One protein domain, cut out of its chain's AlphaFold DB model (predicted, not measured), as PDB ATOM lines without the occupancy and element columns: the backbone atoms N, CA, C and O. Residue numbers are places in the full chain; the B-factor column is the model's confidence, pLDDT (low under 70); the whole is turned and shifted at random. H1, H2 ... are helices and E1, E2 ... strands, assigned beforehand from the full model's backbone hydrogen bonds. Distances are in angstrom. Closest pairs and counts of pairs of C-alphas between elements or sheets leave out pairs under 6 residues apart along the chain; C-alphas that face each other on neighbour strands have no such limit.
ATOM      1  N   HIS A  17      24.003   6.459   0.333       54.50
ATOM      2  CA  HIS A  17      23.996   4.992   0.250       54.50
ATOM      3  C   HIS A  17      24.577   4.193   1.428       54.50
ATOM      4  O   HIS A  17      25.222   3.172   1.208       54.50
ATOM      5  N   ASP A  18      24.274   4.577   2.670       72.75
ATOM      6  CA  ASP A  18      24.418   3.672   3.822       72.75
ATOM      7  C   ASP A  18      23.034   3.279   4.378       72.75
ATOM      8  O   ASP A  18      22.121   4.113   4.439       72.75
ATOM      9  N   ASP A  19      22.880   2.023   4.810       75.50
ATOM     10  CA  ASP A  19      21.667   1.471   5.439       75.50
ATOM     11  C   ASP A  19      21.175   2.387   6.579       75.50
ATOM     12  O   ASP A  19      19.973   2.523   6.816       75.50
ATOM     13  N   GLY A  20      22.101   3.078   7.254       72.88
ATOM     14  CA  GLY A  20      21.808   4.056   8.301       72.88
ATOM     15  C   GLY A  20      21.015   5.280   7.837       72.88
ATOM     16  O   GLY A  20      20.066   5.686   8.513       72.88
ATOM     17  N   ALA A  21      21.360   5.857   6.681       74.50
ATOM     18  CA  ALA A  21      20.644   7.004   6.122       74.50
ATOM     19  C   ALA A  21      19.221   6.608   5.704       74.50
ATOM     20  O   ALA A  21      18.255   7.306   6.017       74.50
ATOM     21  N   ALA A  22      19.083   5.436   5.082       77.31
ATOM     22  CA  ALA A  22      17.786   4.882   4.718       77.31
ATOM     23  C   ALA A  22      16.928   4.543   5.953       77.31
ATOM     24  O   ALA A  22      15.722   4.794   5.952       77.31
ATOM     25  N   ALA A  23      17.535   4.054   7.041       80.62
ATOM     26  CA  ALA A  23      16.828   3.788   8.293       80.62
ATOM     27  C   ALA A  23      16.340   5.075   8.986       80.62
ATOM     28  O   ALA A  23      15.227   5.098   9.517       80.62
ATOM     29  N   LEU A  24      17.128   6.160   8.962       80.31
ATOM     30  CA  LEU A  24      16.684   7.472   9.456       80.31
ATOM     31  C   LEU A  24      15.562   8.051   8.598       80.31
ATOM     32  O   LEU A  24      14.576   8.540   9.146       80.31
ATOM     33  N   HIS A  25      15.675   7.953   7.274       78.44
ATOM     34  CA  HIS A  25      14.620   8.397   6.370       78.44
ATOM     35  C   HIS A  25      13.314   7.624   6.617       78.44
ATOM     36  O   HIS A  25      12.253   8.231   6.746       78.44
ATOM     37  N   ALA A  26      13.388   6.304   6.805       82.62
ATOM     38  CA  ALA A  26      12.228   5.494   7.166       82.62
ATOM     39  C   ALA A  26      11.614   5.906   8.520       82.62
ATOM     40  O   ALA A  26      10.390   5.927   8.662       82.62
ATOM     41  N   ALA A  27      12.439   6.262   9.511       82.44
ATOM     42  CA  ALA A  27      11.957   6.741  10.807       82.44
ATOM     43  C   ALA A  27      11.273   8.116  10.697       82.44
ATOM     44  O   ALA A  27      10.249   8.334  11.342       82.44
ATOM     45  N   LEU A  28      11.795   9.009   9.850       78.62
ATOM     46  CA  LEU A  28      11.193  10.312   9.548       78.62
ATOM     47  C   LEU A  28       9.847  10.167   8.840       78.62
ATOM     48  O   LEU A  28       8.866  10.744   9.301       78.62
ATOM     49  N   LEU A  29       9.771   9.344   7.790       78.94
ATOM     50  CA  LEU A  29       8.514   9.075   7.084       78.94
ATOM     51  C   LEU A  29       7.449   8.539   8.041       78.94
ATOM     52  O   LEU A  29       6.332   9.044   8.082       78.94
ATOM     53  N   ARG A  30       7.818   7.577   8.890       80.38
ATOM     54  CA  ARG A  30       6.908   7.027   9.898       80.38
ATOM     55  C   ARG A  30       6.449   8.067  10.928       80.38
ATOM     56  O   ARG A  30       5.356   7.935  11.468       80.38
ATOM     57  N   ALA A  31       7.263   9.078  11.218       76.19
ATOM     58  CA  ALA A  31       6.903  10.137  12.155       76.19
ATOM     59  C   ALA A  31       5.906  11.155  11.587       76.19
ATOM     60  O   ALA A  31       5.193  11.776  12.378       76.19
ATOM     61  N   ILE A  32       5.846  11.307  10.259       72.19
ATOM     62  CA  ILE A  32       4.962  12.261   9.571       72.19
ATOM     63  C   ILE A  32       3.775  11.601   8.851       72.19
ATOM     64  O   ILE A  32       2.848  12.292   8.444       72.19
ATOM     65  N   GLN A  33       3.778  10.276   8.679       69.19
ATOM     66  CA  GLN A  33       2.704   9.565   7.989       69.19
ATOM     67  C   GLN A  33       1.511   9.319   8.924       69.19
ATOM     68  O   GLN A  33       1.648   8.743  10.005       69.19
ATOM     69  N   ALA A  34       0.317   9.723   8.490       59.09
ATOM     70  CA  ALA A  34      -0.918   9.418   9.201       59.09
ATOM     71  C   ALA A  34      -1.288   7.920   9.051       59.09
ATOM     72  O   ALA A  34      -1.199   7.388   7.943       59.09
ATOM     73  N   PRO A  35      -1.744   7.235  10.122       64.88
ATOM     74  CA  PRO A  35      -1.946   7.743  11.479       64.88
ATOM     75  C   PRO A  35      -0.646   7.821  12.304       64.88
ATOM     76  O   PRO A  35       0.099   6.844  12.436       64.88
ATOM     77  N   TYR A  36      -0.437   8.975  12.949       71.81
ATOM     78  CA  TYR A  36       0.721   9.245  13.804       71.81
ATOM     79  C   TYR A  36       0.778   8.268  14.983       71.81
ATOM     80  O   TYR A  36      -0.040   8.321  15.903       71.81
ATOM     81  N   SER A  37       1.756   7.366  14.962       75.62
ATOM     82  CA  SER A  37       1.877   6.285  15.941       75.62
ATOM     83  C   SER A  37       3.328   6.158  16.426       75.62
ATOM     84  O   SER A  37       4.105   5.356  15.895       75.62
ATOM     85  N   PRO A  38       3.731   6.967  17.428       84.19
ATOM     86  CA  PRO A  38       5.076   6.895  17.982       84.19
ATOM     87  C   PRO A  38       5.314   5.535  18.644       84.19
ATOM     88  O   PRO A  38       4.405   4.948  19.231       84.19
ATOM     89  N   ASN A  39       6.554   5.042  18.606       88.06
ATOM     90  CA  ASN A  39       6.917   3.805  19.302       88.06
ATOM     91  C   ASN A  39       6.861   3.979  20.823       88.06
ATOM     92  O   ASN A  39       6.494   3.049  21.538       88.06
ATOM     93  N   ARG A  40       7.261   5.154  21.318       89.25
ATOM     94  CA  ARG A  40       7.197   5.519  22.739       89.25
ATOM     95  C   ARG A  40       7.198   7.034  22.924       89.25
ATOM     96  O   ARG A  40       7.582   7.773  22.018       89.25
ATOM     97  N   ARG A  41       6.838   7.471  24.129       89.25
ATOM     98  CA  ARG A  41       6.953   8.858  24.595       89.25
ATOM     99  C   ARG A  41       8.001   8.934  25.697       89.25
ATOM    100  O   ARG A  41       8.087   8.015  26.512       89.25
ATOM    101  N   VAL A  42       8.822   9.979  25.700       84.50
ATOM    102  CA  VAL A  42       9.881  10.182  26.700       84.50
ATOM    103  C   VAL A  42       9.912  11.638  27.146       84.50
ATOM    104  O   VAL A  42       9.734  12.533  26.331       84.50
ATOM    105  N   MET A  43      10.178  11.884  28.427       80.62
ATOM    106  CA  MET A  43      10.444  13.235  28.925       80.62
ATOM    107  C   MET A  43      11.932  13.545  28.782       80.62
ATOM    108  O   MET A  43      12.768  12.850  29.369       80.62
ATOM    109  N   LEU A  44      12.273  14.594  28.037       70.00
ATOM    110  CA  LEU A  44      13.647  15.057  27.878       70.00
ATOM    111  C   LEU A  44      13.723  16.548  28.205       70.00
ATOM    112  O   LEU A  44      13.049  17.358  27.585       70.00
ATOM    113  N   ARG A  45      14.541  16.917  29.200       74.31
ATOM    114  CA  ARG A  45      14.717  18.319  29.641       74.31
ATOM    115  C   ARG A  45      13.398  19.046  29.979       74.31
ATOM    116  O   ARG A  45      13.319  20.258  29.843       74.31
ATOM    117  N   GLY A  46      12.389  18.311  30.448       77.00
ATOM    118  CA  GLY A  46      11.079  18.866  30.809       77.00
ATOM    119  C   GLY A  46      10.065  18.941  29.664       77.00
ATOM    120  O   GLY A  46       8.946  19.380  29.900       77.00
ATOM    121  N   GLU A  47      10.411  18.468  28.465       77.12
ATOM    122  CA  GLU A  47       9.523  18.428  27.299       77.12
ATOM    123  C   GLU A  47       9.154  16.977  26.939       77.12
ATOM    124  O   GLU A  47      10.001  16.078  27.015       77.12
ATOM    125  N   GLU A  48       7.888  16.732  26.574       83.38
ATOM    126  CA  GLU A  48       7.450  15.422  26.076       83.38
ATOM    127  C   GLU A  48       7.897  15.259  24.623       83.38
ATOM    128  O   GLU A  48       7.492  16.005  23.734       83.38
ATOM    129  N   MET A  49       8.722  14.248  24.379       81.19
ATOM    130  CA  MET A  49       9.211  13.890  23.058       81.19
ATOM    131  C   MET A  49       8.597  12.573  22.591       81.19
ATOM    132  O   MET A  49       8.548  11.579  23.325       81.19
ATOM    133  N   LEU A  50       8.203  12.539  21.324       87.06
ATOM    134  CA  LEU A  50       7.828  11.324  20.624       87.06
ATOM    135  C   LEU A  50       9.070  10.661  20.044       87.06
ATOM    136  O   LEU A  50       9.917  11.320  19.448       87.06
ATOM    137  N   VAL A  51       9.178   9.346  20.207       85.69
ATOM    138  CA  VAL A  51      10.274   8.564  19.636       85.69
ATOM    139  C   VAL A  51       9.715   7.604  18.604       85.69
ATOM    140  O   VAL A  51       8.818   6.811  18.907       85.69
ATOM    141  N   VAL A  52      10.288   7.648  17.407       88.50
ATOM    142  CA  VAL A  52       9.999   6.713  16.322       88.50
ATOM    143  C   VAL A  52      11.277   5.994  15.923       88.50
ATOM    144  O   VAL A  52      12.339   6.600  15.800       88.50
ATOM    145  N   THR A  53      11.155   4.691  15.718       87.38
ATOM    146  CA  THR A  53      12.221   3.806  15.276       87.38
ATOM    147  C   THR A  53      11.766   3.045  14.031       87.38
ATOM    148  O   THR A  53      10.657   2.496  13.982       87.38
ATOM    149  N   ALA A  54      12.644   2.976  13.036       87.56
ATOM    150  CA  ALA A  54      12.467   2.185  11.826       87.56
ATOM    151  C   ALA A  54      13.754   1.426  11.494       87.56
ATOM    152  O   ALA A  54      14.859   1.910  11.734       87.56
ATOM    153  N   ALA A  55      13.607   0.218  10.961       86.62
ATOM    154  CA  ALA A  55      14.728  -0.580  10.486       86.62
ATOM    155  C   ALA A  55      14.845  -0.463   8.964       86.62
ATOM    156  O   ALA A  55      13.829  -0.423   8.269       86.62
ATOM    157  N   HIS A  56      16.076  -0.460   8.458       81.50
ATOM    158  CA  HIS A  56      16.372  -0.610   7.039       81.50
ATOM    159  C   HIS A  56      17.643  -1.444   6.881       81.50
ATOM    160  O   HIS A  56      18.680  -1.101   7.447       81.50
ATOM    161  N   GLY A  57      17.552  -2.566   6.163       85.00
ATOM    162  CA  GLY A  57      18.664  -3.511   6.051       85.00
ATOM    163  C   GLY A  57      19.147  -3.983   7.427       85.00
ATOM    164  O   GLY A  57      18.368  -4.526   8.218       85.00
ATOM    165  N   ARG A  58      20.437  -3.764   7.716       83.50
ATOM    166  CA  ARG A  58      21.057  -4.093   9.018       83.50
ATOM    167  C   ARG A  58      21.031  -2.934  10.019       83.50
ATOM    168  O   ARG A  58      21.465  -3.102  11.157       83.50
ATOM    169  N   ALA A  59      20.524  -1.771   9.623       79.56
ATOM    170  CA  ALA A  59      20.502  -0.580  10.454       79.56
ATOM    171  C   ALA A  59      19.140  -0.348  11.118       79.56
ATOM    172  O   ALA A  59      18.074  -0.699  10.604       79.56
ATOM    173  N   LEU A  60      19.191   0.304  12.275       80.75
ATOM    174  CA  LEU A  60      18.044   0.784  13.028       80.75
ATOM    175  C   LEU A  60      18.175   2.299  13.217       80.75
ATOM    176  O   LEU A  60      19.064   2.766  13.930       80.75
ATOM    177  N   GLY A  61      17.285   3.057  12.584       81.62
ATOM    178  CA  GLY A  61      17.185   4.506  12.699       81.62
ATOM    179  C   GLY A  61      16.162   4.878  13.762       81.62
ATOM    180  O   GLY A  61      15.067   4.318  13.805       81.62
ATOM    181  N   THR A  62      16.515   5.801  14.650       79.75
ATOM    182  CA  THR A  62      15.630   6.324  15.693       79.75
ATOM    183  C   THR A  62      15.676   7.842  15.698       79.75
ATOM    184  O   THR A  62      16.758   8.428  15.707       79.75
ATOM    185  N   ILE A  63      14.507   8.470  15.760       80.25
ATOM    186  CA  ILE A  63      14.370   9.914  15.929       80.25
ATOM    187  C   ILE A  63      13.545  10.218  17.179       80.25
ATOM    188  O   ILE A  63      12.586   9.506  17.483       80.25
ATOM    189  N   ALA A  64      13.923  11.270  17.899       77.94
ATOM    190  CA  ALA A  64      13.120  11.871  18.956       77.94
ATOM    191  C   ALA A  64      12.715  13.285  18.525       77.94
ATOM    192  O   ALA A  64      13.578  14.107  18.196       77.94
ATOM    193  N   TYR A  65      11.416  13.560  18.521       76.56
ATOM    194  CA  TYR A  65      10.848  14.790  17.980       76.56
ATOM    195  C   TYR A  65       9.656  15.281  18.798       76.56
ATOM    196  O   TYR A  65       9.011  14.513  19.512       76.56
ATOM    197  N   VAL A  66       9.354  16.565  18.662       75.00
ATOM    198  CA  VAL A  66       8.131  17.181  19.180       75.00
ATOM    199  C   VAL A  66       7.239  17.491  17.979       75.00
ATOM    200  O   VAL A  66       7.648  18.288  17.125       75.00
ATOM    201  N   PRO A  67       6.064  16.848  17.842       72.31
ATOM    202  CA  PRO A  67       5.123  17.213  16.796       72.31
ATOM    203  C   PRO A  67       4.434  18.523  17.165       72.31
ATOM    204  O   PRO A  67       3.935  18.689  18.280       72.31
ATOM    205  N   LYS A  68       4.347  19.437  16.206       68.25
ATOM    206  CA  LYS A  68       3.450  20.584  16.281       68.25
ATOM    207  C   LYS A  68       2.513  20.513  15.089       68.25
ATOM    208  O   LYS A  68       2.935  20.658  13.942       68.25
ATOM    209  N   THR A  69       1.248  20.228  15.370       66.69
ATOM    210  CA  THR A  69       0.195  20.298  14.362       66.69
ATOM    211  C   THR A  69      -0.143  21.761  14.143       66.69
ATOM    212  O   THR A  69      -0.510  22.460  15.089       66.69
ATOM    213  N   HIS A  70      -0.017  22.213  12.904       63.44
ATOM    214  CA  HIS A  70      -0.372  23.563  12.510       63.44
ATOM    215  C   HIS A  70      -1.517  23.495  11.510       63.44
ATOM    216  O   HIS A  70      -1.439  22.821  10.486       63.44
ATOM    217  N   SER A  71      -2.594  24.207  11.821       62.59
ATOM    218  CA  SER A  71      -3.579  24.549  10.806       62.59
ATOM    219  C   SER A  71      -3.026  25.708   9.980       62.59
ATOM    220  O   SER A  71      -2.451  26.639  10.561       62.59
ATOM    221  N   PRO A  72      -3.182  25.677   8.651       61.25
ATOM    222  CA  PRO A  72      -2.824  26.818   7.828       61.25
ATOM    223  C   PRO A  72      -3.616  28.064   8.269       61.25
ATOM    224  O   PRO A  72      -4.786  27.945   8.653       61.25
ATOM    225  N   PRO A  73      -3.007  29.268   8.259       68.62
ATOM    226  CA  PRO A  73      -3.755  30.499   8.484       68.62
ATOM    227  C   PRO A  73      -4.906  30.614   7.471       68.62
ATOM    228  O   PRO A  73      -4.713  30.241   6.308       68.62
ATOM    229  N   PRO A  74      -6.080  31.149   7.858       69.62
ATOM    230  CA  PRO A  74      -7.221  31.254   6.953       69.62
ATOM    231  C   PRO A  74      -6.849  31.937   5.632       69.62
ATOM    232  O   PRO A  74      -6.250  33.011   5.634       69.62
ATOM    233  N   GLY A  75      -7.203  31.308   4.510       68.81
ATOM    234  CA  GLY A  75      -6.899  31.812   3.166       68.81
ATOM    235  C   GLY A  75      -5.486  31.508   2.652       68.81
ATOM    236  O   GLY A  75      -5.126  32.006   1.589       68.81
ATOM    237  N   THR A  76      -4.690  30.706   3.369       59.34
ATOM    238  CA  THR A  76      -3.380  30.230   2.893       59.34
ATOM    239  C   THR A  76      -3.501  28.803   2.365       59.34
ATOM    240  O   THR A  76      -3.915  27.915   3.104       59.34
ATOM    241  N   ILE A  77      -3.111  28.586   1.108       57.25
ATOM    242  CA  ILE A  77      -3.019  27.260   0.484       57.25
ATOM    243  C   ILE A  77      -1.543  26.860   0.472       57.25
ATOM    244  O   ILE A  77      -0.689  27.654   0.068       57.25
ATOM    245  N   TYR A  78      -1.240  25.655   0.945       55.53
ATOM    246  CA  TYR A  78       0.115  25.115   0.976       55.53
ATOM    247  C   TYR A  78       0.282  24.062  -0.121       55.53
ATOM    248  O   TYR A  78      -0.650  23.341  -0.464       55.53
ATOM    249  N   MET A  79       1.494  23.959  -0.662       50.12
ATOM    250  CA  MET A  79       1.856  22.865  -1.559       50.12
ATOM    251  C   MET A  79       2.500  21.735  -0.759       50.12
ATOM    252  O   MET A  79       3.560  21.924  -0.158       50.12
ATOM    253  N   SER A  80       1.889  20.552  -0.793       49.56
ATOM    254  CA  SER A  80       2.508  19.312  -0.322       49.56
ATOM    255  C   SER A  80       2.864  18.458  -1.536       49.56
ATOM    256  O   SER A  80       2.017  17.778  -2.112       49.56
ATOM    257  N   GLY A  81       4.127  18.503  -1.960       59.28
ATOM    258  CA  GLY A  81       4.534  17.897  -3.229       59.28
ATOM    259  C   GLY A  81       3.953  18.670  -4.415       59.28
ATOM    260  O   GLY A  81       4.273  19.845  -4.580       59.28
ATOM    261  N   ASN A  82       3.119  18.010  -5.226       44.31
ATOM    262  CA  ASN A  82       2.480  18.603  -6.412       44.31
ATOM    263  C   ASN A  82       0.998  18.950  -6.204       44.31
ATOM    264  O   ASN A  82       0.365  19.439  -7.138       44.31
ATOM    265  N   ASP A  83       0.458  18.696  -5.012       41.34
ATOM    266  CA  ASP A  83      -0.949  18.919  -4.702       41.34
ATOM    267  C   ASP A  83      -1.104  20.165  -3.818       41.34
ATOM    268  O   ASP A  83      -0.353  20.378  -2.857       41.34
ATOM    269  N   GLU A  84      -2.082  21.000  -4.163       60.31
ATOM    270  CA  GLU A  84      -2.518  22.137  -3.354       60.31
ATOM    271  C   GLU A  84      -3.451  21.641  -2.246       60.31
ATOM    272  O   GLU A  84      -4.414  20.921  -2.510       60.31
ATOM    273  N   THR A  85      -3.167  22.016  -1.000       61.50
ATOM    274  CA  THR A  85      -3.953  21.593   0.161       61.50
ATOM    275  C   THR A  85      -4.035  22.692   1.224       61.50
ATOM    276  O   THR A  85      -3.098  23.471   1.431       61.50
ATOM    277  N   ASP A  86      -5.178  22.762   1.899       61.62
ATOM    278  CA  ASP A  86      -5.412  23.512   3.136       61.62
ATOM    279  C   ASP A  86      -5.520  22.580   4.361       61.62
ATOM    280  O   ASP A  86      -5.934  22.998   5.448       61.62
ATOM    281  N   ASP A  87      -5.108  21.319   4.209       61.09
ATOM    282  CA  ASP A  87      -5.111  20.341   5.284       61.09
ATOM    283  C   ASP A  87      -4.111  20.729   6.390       61.09
ATOM    284  O   ASP A  87      -3.040  21.298   6.129       61.09
ATOM    285  N   PRO A  88      -4.407  20.391   7.658       57.41
ATOM    286  CA  PRO A  88      -3.452  20.544   8.745       57.41
ATOM    287  C   PRO A  88      -2.160  19.776   8.452       57.41
ATOM    288  O   PRO A  88      -2.179  18.564   8.224       57.41
ATOM    289  N   TYR A  89      -1.026  20.463   8.536       58.53
ATOM    290  CA  TYR A  89       0.291  19.854   8.379       58.53
ATOM    291  C   TYR A  89       0.970  19.682   9.739       58.53
ATOM    292  O   TYR A  89       0.701  20.405  10.705       58.53
ATOM    293  N   ILE A  90       1.864  18.696   9.832       59.03
ATOM    294  CA  ILE A  90       2.671  18.479  11.033       59.03
ATOM    295  C   ILE A  90       4.100  18.906  10.762       59.03
ATOM    296  O   ILE A  90       4.788  18.353   9.907       59.03
ATOM    297  N   VAL A  91       4.554  19.866  11.560       63.12
ATOM    298  CA  VAL A  91       5.966  20.205  11.660       63.12
ATOM    299  C   VAL A  91       6.551  19.370  12.787       63.12
ATOM    300  O   VAL A  91       6.061  19.400  13.919       63.12
ATOM    301  N   ILE A  92       7.608  18.618  12.491       62.88
ATOM    302  CA  ILE A  92       8.369  17.900  13.511       62.88
ATOM    303  C   ILE A  92       9.649  18.673  13.815       62.88
ATOM    304  O   ILE A  92      10.480  18.907  12.944       62.88
ATOM    305  N   SER A  93       9.817  19.086  15.069       66.88
ATOM    306  CA  SER A  93      11.110  19.577  15.549       66.88
ATOM    307  C   SER A  93      11.897  18.379  16.066       66.88
ATOM    308  O   SER A  93      11.542  17.802  17.096       66.88
ATOM    309  N   VAL A  94      12.924  17.947  15.331       66.19
ATOM    310  CA  VAL A  94      13.762  16.802  15.721       66.19
ATOM    311  C   VAL A  94      14.887  17.292  16.628       66.19
ATOM    312  O   VAL A  94      15.690  18.118  16.215       66.19
ATOM    313  N   HIS A  95      14.969  16.779  17.859       62.09
ATOM    314  CA  HIS A  95      16.048  17.173  18.782       62.09
ATOM    315  C   HIS A  95      17.200  16.170  18.760       62.09
ATOM    316  O   HIS A  95      18.348  16.536  19.012       62.09
ATOM    317  N   HIS A  96      16.901  14.897  18.483       60.97
ATOM    318  CA  HIS A  96      17.891  13.827  18.483       60.97
ATOM    319  C   HIS A  96      17.631  12.813  17.371       60.97
ATOM    320  O   HIS A  96      16.500  12.367  17.175       60.97
ATOM    321  N   MET A  97      18.709  12.392  16.707       65.56
ATOM    322  CA  MET A  97      18.732  11.289  15.748       65.56
ATOM    323  C   MET A  97      19.816  10.287  16.151       65.56
ATOM    324  O   MET A  97      20.890  10.674  16.616       65.56
ATOM    325  N   LEU A  98      19.535   8.996  15.992       65.50
ATOM    326  CA  LEU A  98      20.471   7.922  16.304       65.50
ATOM    327  C   LEU A  98      20.356   6.802  15.270       65.50
ATOM    328  O   LEU A  98      19.253   6.384  14.922       65.50
ATOM    329  N   VAL A  99      21.503   6.284  14.840       60.84
ATOM    330  CA  VAL A  99      21.608   5.069  14.028       60.84
ATOM    331  C   VAL A  99      22.404   4.038  14.807       60.84
ATOM    332  O   VAL A  99      23.471   4.345  15.339       60.84
ATOM    333  N   ALA A 100      21.892   2.815  14.864       66.06
ATOM    334  CA  ALA A 100      22.630   1.656  15.341       66.06
ATOM    335  C   ALA A 100      22.692   0.606  14.229       66.06
ATOM    336  O   ALA A 100      21.663   0.266  13.644       66.06
ATOM    337  N   ALA A 101      23.883   0.080  13.954       59.25
ATOM    338  CA  ALA A 101      24.027  -1.156  13.195       59.25
ATOM    339  C   ALA A 101      23.726  -2.332  14.135       59.25
ATOM    340  O   ALA A 101      24.205  -2.340  15.273       59.25
ATOM    341  N   ARG A 102      22.893  -3.277  13.690       55.69
ATOM    342  CA  ARG A 102      22.725  -4.568  14.365       55.69
ATOM    343  C   ARG A 102      23.865  -5.517  14.024       55.69
ATOM    344  O   ARG A 102      24.290  -5.526  12.848       55.69
TER     345      ARG A 102
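What this domain is: This is residues 17 to 102 of the 102 residues of an uncharacterized protein of Azospirillum palustre (UniProt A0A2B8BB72). What does the model look like? A strongly twisted sheet of four strands, E1, E2, E3 and E6, curls round one helix, H1, and a separate small hairpin of E4 and E5 lies at one end, far from the helix. How is it built? The printed part has 86 residues with one named helix and six named strands, along the chain H1 E1 E2 E3 E4 E5 E6; the larger sheet has the order E1, E2, E3, E6, all antiparallel, and the class is mixed, helices and strands. How large is it? It is flat, spanning 48 by 35 by 19 A, and only just loose, close to compact, with a radius of gyration of the C-alphas of 14.7 A.

How they stand to each other: What does H1, residues 19 to 32, touch? In two layers, a helix on one face of a sheet, it touches E2, residues 47 to 56, E3, residues 59 to 70, and E6, residues 89 to 101. The closest C-alphas are Ala 23 and His 56 at 4.6 A, Leu 24 and Gly 61 at 4.4 A, and Gly 20 and Val 99 at 5.8 A. Every O i to N i+4 pair inside H1 is within hydrogen-bond range. How do the strands pair? E1, residues 40 to 44, E2 and E3 form a meander, each strand the antiparallel neighbour of the one before; N 42 and O 49 are 2.9 A apart, N 52 and O 63 3.0 A. E3 and E6 are antiparallel at 165 degrees, with N 62 and O 98 2.8 A apart; E3 bends by 57 degrees at residue 66 and E6 by 72 degrees at residue 95. Where is the small hairpin? E4, residues 78 to 80, and E5, residues 83 to 85, are antiparallel, with N 78 and O 85 2.9 A apart; both are apart from H1.

Where its parts are: Where does the helix begin? H1 starts at C-alpha 19, (21.667, 1.471, 5.439), and is 20.3 A long. How long are the strands? E1 measures 12.6 A, E2 28.6 A, E3 32.0 A and E6 32.1 A; E4 and E5 have three residues each. Where does the last strand end? E6 ends at C-alpha 101, (24.027, -1.156, 13.195).

The domain as a whole: How far does it reach? The two C-alphas farthest apart, those of Gly 75 and Arg 102, are 48.2 A apart. Are there cuts or long links? The printed part has no cut and no long link. Where is confidence low? The mean pLDDT of the printed part is 71.3; residue 17, residues 33 to 35 and residues 68 to 102 are under 70.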